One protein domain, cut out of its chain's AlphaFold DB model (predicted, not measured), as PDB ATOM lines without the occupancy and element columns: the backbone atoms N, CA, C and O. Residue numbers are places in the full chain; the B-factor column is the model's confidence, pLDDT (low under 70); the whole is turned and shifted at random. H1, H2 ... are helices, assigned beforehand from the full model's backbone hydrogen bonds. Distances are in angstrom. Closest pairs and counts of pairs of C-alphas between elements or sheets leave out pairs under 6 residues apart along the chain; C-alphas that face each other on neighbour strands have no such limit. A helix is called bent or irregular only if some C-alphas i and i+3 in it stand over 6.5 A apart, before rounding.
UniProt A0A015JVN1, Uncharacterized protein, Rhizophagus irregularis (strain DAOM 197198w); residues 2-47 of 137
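What this domain is: This is residues 2 to 47 of the 137 residues of an uncharacterized protein of Rhizophagus irregularis (strain DAOM 197198w) (UniProt A0A015JVN1). Two helices, H2 and H3, lie side by side and run opposite ways, joined at one end by a tight turn, while a third helix, H1, is set off from them on the side of H2's last residues, apart from H3. From H1 the stretch of residues 12 to 18 leads to the first residue of H2, and few C-alphas come close between the helices. The printed part has 46 residues with three named helices, in the order H1, H2, H3, and no named strand; its class is all helix. By its radius of gyration of the C-alphas, 10.3 A, it is compact, with an elongated outline of 31 by 18 by 17 A.

How they stand to each other: H1, residues 2 to 11, is close to but not clearly touching H2, residues 19 to 32. Their closest C-alphas are those of Glu 2 and Leu 32, 7.5 A apart, and their centres are 15.6 A apart. They run opposite ways at a steep tilt of 36 degrees, only just steep. H2 is near H3, residues 35 to 46, close but not clearly touching, with 2 pairs of C-alphas within 8 A. The closest C-alphas of H2 and H3 are those of Ser 19 and Tyr 45, 6.3 A apart, and their centres are 11.0 A apart. H2 and H3 run opposite ways at a shallow tilt of 14 degrees. H1 and H3 are apart. In H3 every O i to N i+4 pair is within hydrogen-bond range; in H1 3 of 6 are, and in H2 4 of 10, beside 4 of 11 O i to N i+3 pairs.

Where its parts are: H1 begins at C-alpha 2, at (442.049, 406.809, 464.211), and measures 15.1 A from its first to its last C-alpha, that of Leu 11. It is only just irregular: C-alphas 7 and 10 are 6.6 A apart. H2, the longest helix with 14 residues, runs 18.9 A from C-alpha 19 at (438.165, 393.279, 485.078) to the C-alpha of Leu 32. It is irregular too, with C-alphas 28 and 31 standing 8.1 A apart. H3 is 16.5 A long and ends at C-alpha 46, at (444.679, 387.137, 484.000).

The domain as a whole: The two C-alphas farthest apart are those of Val 4 and Asn 47, at 31.4 A. The printed part, residues 2 to 47 of a full chain of 137, has no cut. The link from H1 to H2, 7 residues, is short; the link from H2 to H3, 2 residues, is tight. The mean pLDDT of the printed part is 87.5, and one printed residue, Glu 2, is under 70.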
ATOM      1  N   GLU A   2     441.022 407.711 463.665       66.81
ATOM      2  CA  GLU A   2     442.049 406.809 464.211       66.81
ATOM      3  C   GLU A   2     443.334 407.529 464.670       66.81
ATOM      4  O   GLU A   2     443.760 407.351 465.808       66.81
ATOM      5  N   ASN A   3     443.870 408.456 463.864       74.12
ATOM      6  CA  ASN A   3     445.073 409.228 464.217       74.12
ATOM      7  C   ASN A   3     444.913 410.096 465.478       74.12
ATOM      8  O   ASN A   3     445.868 410.267 466.227       74.12
ATOM      9  N   VAL A   4     443.718 410.633 465.745       79.69
ATOM     10  CA  VAL A   4     443.468 411.457 466.945       79.69
ATOM     11  C   VAL A   4     443.395 410.562 468.182       79.69
ATOM     12  O   VAL A   4     444.020 410.851 469.198       79.69
ATOM     13  N   LEU A   5     442.701 409.425 468.069       81.69
ATOM     14  CA  LEU A   5     442.573 408.454 469.155       81.69
ATOM     15  C   LEU A   5     443.924 407.874 469.569       81.69
ATOM     16  O   LEU A   5     444.166 407.734 470.764       81.69
ATOM     17  N   GLN A   6     444.835 407.615 468.626       81.69
ATOM     18  CA  GLN A   6     446.176 407.111 468.947       81.69
ATOM     19  C   GLN A   6     446.965 408.020 469.901       81.69
ATOM     20  O   GLN A   6     447.744 407.511 470.703       81.69
ATOM     21  N   HIS A   7     446.732 409.336 469.873       83.94
ATOM     22  CA  HIS A   7     447.365 410.280 470.800       83.94
ATOM     23  C   HIS A   7     446.662 410.325 472.166       83.94
ATOM     24  O   HIS A   7     447.283 410.649 473.175       83.94
ATOM     25  N   CYS A   8     445.375 409.969 472.222       86.06
ATOM     26  CA  CYS A   8     444.597 409.936 473.458       86.06
ATOM     27  C   CYS A   8     444.729 408.609 474.220       86.06
ATOM     28  O   CYS A   8     444.672 408.617 475.447       86.06
ATOM     29  N   LEU A   9     444.907 407.477 473.526       87.06
ATOM     30  CA  LEU A   9     444.981 406.143 474.140       87.06
ATOM     31  C   LEU A   9     446.052 406.036 475.243       87.06
ATOM     32  O   LEU A   9     445.718 405.518 476.307       87.06
ATOM     33  N   PRO A  10     447.281 406.570 475.084       85.25
ATOM     34  CA  PRO A  10     448.285 406.546 476.149       85.25
ATOM     35  C   PRO A  10     447.875 407.309 477.413       85.25
ATOM     36  O   PRO A  10     448.432 407.060 478.473       85.25
ATOM     37  N   LEU A  11     446.912 408.233 477.323       86.06
ATOM     38  CA  LEU A  11     446.407 409.006 478.463       86.06
ATOM     39  C   LEU A  11     445.336 408.244 479.261       86.06
ATOM     40  O   LEU A  11     444.955 408.664 480.360       86.06
ATOM     41  N   VAL A  12     444.824 407.137 478.713       88.06
ATOM     42  CA  VAL A  12     443.821 406.290 479.360       88.06
ATOM     43  C   VAL A  12     444.504 405.345 480.342       88.06
ATOM     44  O   VAL A  12     445.489 404.677 480.041       88.06
ATOM     45  N   ARG A  13     443.947 405.251 481.549       87.50
ATOM     46  CA  ARG A  13     444.498 404.431 482.633       87.50
ATOM     47  C   ARG A  13     443.905 403.041 482.633       87.50
ATOM     48  O   ARG A  13     443.144 402.684 483.525       87.50
ATOM     49  N   PHE A  14     444.242 402.272 481.610       88.31
ATOM     50  CA  PHE A  14     443.681 400.939 481.407       88.31
ATOM     51  C   PHE A  14     443.938 399.981 482.575       88.31
ATOM     52  O   PHE A  14     443.074 399.167 482.885       88.31
ATOM     53  N   PHE A  15     445.077 400.106 483.260       84.31
ATOM     54  CA  PHE A  15     445.401 399.315 484.452       84.31
ATOM     55  C   PHE A  15     444.565 399.705 485.679       84.31
ATOM     56  O   PHE A  15     444.441 398.911 486.597       84.31
ATOM     57  N   GLY A  16     443.948 400.889 485.677       81.62
ATOM     58  CA  GLY A  16     443.031 401.351 486.720       81.62
ATOM     59  C   GLY A  16     441.597 400.830 486.580       81.62
ATOM     60  O   GLY A  16     440.745 401.192 487.384       81.62
ATOM     61  N   LEU A  17     441.289 400.053 485.536       86.81
ATOM     62  CA  LEU A  17     439.937 399.549 485.301       86.81
ATOM     63  C   LEU A  17     439.682 398.248 486.076       86.81
ATOM     64  O   LEU A  17     440.597 397.475 486.383       86.81
ATOM     65  N   SER A  18     438.407 397.996 486.371       85.44
ATOM     66  CA  SER A  18     437.969 396.684 486.844       85.44
ATOM     67  C   SER A  18     438.094 395.648 485.720       85.44
ATOM     68  O   SER A  18     438.113 395.992 484.535       85.44
ATOM     69  N   SER A  19     438.172 394.362 486.073       87.12
ATOM     70  CA  SER A  19     438.165 393.279 485.078       87.12
ATOM     71  C   SER A  19     436.912 393.308 484.206       87.12
ATOM     72  O   SER A  19     436.993 393.051 483.007       87.12
ATOM     73  N   GLU A  20     435.778 393.679 484.800       90.19
ATOM     74  CA  GLU A  20     434.502 393.814 484.105       90.19
ATOM     75  C   GLU A  20     434.534 394.966 483.097       90.19
ATOM     76  O   GLU A  20     434.218 394.782 481.924       90.19
ATOM     77  N   ASP A  21     435.003 396.145 483.516       91.94
ATOM     78  CA  ASP A  21     435.123 397.302 482.626       91.94
ATOM     79  C   ASP A  21     436.111 397.040 481.490       91.94
ATOM     80  O   ASP A  21     435.854 397.423 480.350       91.94
ATOM     81  N   PHE A  22     437.229 396.365 481.761       91.81
ATOM     82  CA  PHE A  22     438.148 395.954 480.704       91.81
ATOM     83  C   PHE A  22     437.448 395.042 479.689       91.81
ATOM     84  O   PHE A  22     437.507 395.294 478.481       91.81
ATOM     85  N   PHE A  23     436.742 394.018 480.167       93.00
ATOM     86  CA  PHE A  23     436.068 393.054 479.306       93.00
ATOM     87  C   PHE A  23     434.931 393.680 478.487       93.00
ATOM     88  O   PHE A  23     434.812 393.401 477.296       93.00
ATOM     89  N   GLN A  24     434.121 394.547 479.092       95.38
ATOM     90  CA  GLN A  24     432.964 395.148 478.430       95.38
ATOM     91  C   GLN A  24     433.314 396.386 477.598       95.38
ATOM     92  O   GLN A  24     432.716 396.604 476.547       95.38
ATOM     93  N   LYS A  25     434.258 397.219 478.057       93.19
ATOM     94  CA  LYS A  25     434.486 398.568 477.504       93.19
ATOM     95  C   LYS A  25     435.807 398.722 476.764       93.19
ATOM     96  O   LYS A  25     435.910 399.628 475.945       93.19
ATOM     97  N   VAL A  26     436.808 397.873 477.016       92.81
ATOM     98  CA  VAL A  26     438.123 397.957 476.346       92.81
ATOM     99  C   VAL A  26     438.269 396.873 475.285       92.81
ATOM    100  O   VAL A  26     438.606 397.170 474.139       92.81
ATOM    101  N   ARG A  27     437.961 395.621 475.635       93.56
ATOM    102  CA  ARG A  27     438.107 394.454 474.753       93.56
ATOM    103  C   ARG A  27     437.418 394.592 473.385       93.56
ATOM    104  O   ARG A  27     438.061 394.216 472.401       93.56
ATOM    105  N   PRO A  28     436.196 395.157 473.250       94.56
ATOM    106  CA  PRO A  28     435.563 395.333 471.937       94.56
ATOM    107  C   PRO A  28     436.380 396.198 470.970       94.56
ATOM    108  O   PRO A  28     436.289 396.036 469.754       94.56
ATOM    109  N   TYR A  29     437.230 397.074 471.506       91.00
ATOM    110  CA  TYR A  29     438.061 398.001 470.747       91.00
ATOM    111  C   TYR A  29     439.515 397.527 470.602       91.00
ATOM    112  O   TYR A  29     440.379 398.341 470.280       91.00
ATOM    113  N   LYS A  30     439.808 396.221 470.775       91.31
ATOM    114  CA  LYS A  30     441.166 395.643 470.630       91.31
ATOM    115  C   LYS A  30     441.898 396.148 469.380       91.31
ATOM    116  O   LYS A  30     443.082 396.444 469.456       91.31
ATOM    117  N   LYS A  31     441.195 396.281 468.249       90.31
ATOM    118  CA  LYS A  31     441.772 396.717 466.962       90.31
ATOM    119  C   LYS A  31     442.353 398.137 466.982       90.31
ATOM    120  O   LYS A  31     443.208 398.434 466.163       90.31
ATOM    121  N   LEU A  32     441.892 398.997 467.894       88.88
ATOM    122  CA  LEU A  32     442.388 400.369 468.045       88.88
ATOM    123  C   LEU A  32     443.627 400.448 468.951       88.88
ATOM    124  O   LEU A  32     444.323 401.462 468.957       88.88
ATOM    125  N   LEU A  33     443.897 399.401 469.733       88.81
ATOM    126  CA  LEU A  33     445.039 399.323 470.638       88.81
ATOM    127  C   LEU A  33     446.236 398.703 469.913       88.81
ATOM    128  O   LEU A  33     446.094 397.775 469.119       88.81
ATOM    129  N   LYS A  34     447.446 399.173 470.234       89.06
ATOM    130  CA  LYS A  34     448.670 398.479 469.813       89.06
ATOM    131  C   LYS A  34     448.654 397.064 470.392       89.06
ATOM    132  O   LYS A  34     448.366 396.903 471.577       89.06
ATOM    133  N   ASN A  35     449.009 396.067 469.580       89.62
ATOM    134  CA  ASN A  35     448.946 394.660 469.988       89.62
ATOM    135  C   ASN A  35     449.714 394.404 471.295       89.62
ATOM    136  O   ASN A  35     449.168 393.808 472.212       89.62
ATOM    137  N   GLN A  36     450.925 394.957 471.413       88.94
ATOM    138  CA  GLN A  36     451.737 394.861 472.629       88.94
ATOM    139  C   GLN A  36     450.996 395.366 473.879       88.94
ATOM    140  O   GLN A  36     450.900 394.642 474.861       88.94
ATOM    141  N   LEU A  37     450.408 396.568 473.822       88.12
ATOM    142  CA  LEU A  37     449.659 397.145 474.944       88.12
ATOM    143  C   LEU A  37     448.460 396.270 475.329       88.12
ATOM    144  O   LEU A  37     448.157 396.116 476.507       88.12
ATOM    145  N   TYR A  38     447.754 395.720 474.342       91.38
ATOM    146  CA  TYR A  38     446.607 394.862 474.616       91.38
ATOM    147  C   TYR A  38     447.016 393.563 475.320       91.38
ATOM    148  O   TYR A  38     446.337 393.162 476.261       91.38
ATOM    149  N   GLU A  39     448.100 392.916 474.885       90.62
ATOM    150  CA  GLU A  39     448.583 391.682 475.517       90.62
ATOM    151  C   GLU A  39     449.119 391.949 476.936       90.62
ATOM    152  O   GLU A  39     448.759 391.219 477.854       90.62
ATOM    153  N   GLU A  40     449.847 393.052 477.158       89.00
ATOM    154  CA  GLU A  40     450.270 393.487 478.504       89.00
ATOM    155  C   GLU A  40     449.065 393.730 479.430       89.00
ATOM    156  O   GLU A  40     449.047 393.310 480.590       89.00
ATOM    157  N   LEU A  41     448.013 394.379 478.915       88.81
ATOM    158  CA  LEU A  41     446.776 394.558 479.668       88.81
ATOM    159  C   LEU A  41     446.139 393.215 479.984       88.81
ATOM    160  O   LEU A  41     445.834 392.958 481.146       88.81
ATOM    161  N   LEU A  42     445.952 392.361 478.982       90.44
ATOM    162  CA  LEU A  42     445.335 391.053 479.153       90.44
ATOM    163  C   LEU A  42     446.077 390.220 480.208       90.44
ATOM    164  O   LEU A  42     445.438 389.699 481.122       90.44
ATOM    165  N   GLU A  43     447.407 390.168 480.140       89.12
ATOM    166  CA  GLU A  43     448.244 389.501 481.135       89.12
ATOM    167  C   GLU A  43     448.021 390.083 482.535       89.12
ATOM    168  O   GLU A  43     447.809 389.324 483.480       89.12
ATOM    169  N   SER A  44     447.931 391.410 482.667       85.56
ATOM    170  CA  SER A  44     447.665 392.057 483.958       85.56
ATOM    171  C   SER A  44     446.330 391.669 484.602       85.56
ATOM    172  O   SER A  44     446.188 391.719 485.828       85.56
ATOM    173  N   TYR A  45     445.316 391.332 483.795       84.88
ATOM    174  CA  TYR A  45     443.992 390.911 484.271       84.88
ATOM    175  C   TYR A  45     443.917 389.413 484.568       84.88
ATOM    176  O   TYR A  45     443.131 389.013 485.426       84.88
ATOM    177  N   LEU A  46     444.706 388.595 483.871       87.31
ATOM    178  CA  LEU A  46     444.679 387.137 484.000       87.31
ATOM    179  C   LEU A  46     445.701 386.608 485.011       87.31
ATOM    180  O   LEU A  46     445.428 385.630 485.704       87.31
ATOM    181  N   ASN A  47     446.863 387.252 485.112       85.62
ATOM    182  CA  ASN A  47     447.952 386.853 485.987       85.62
ATOM    183  C   ASN A  47     448.127 387.873 487.125       85.62
ATOM    184  O   ASN A  47     448.693 388.947 486.910       85.62
TER     185      ASN A  47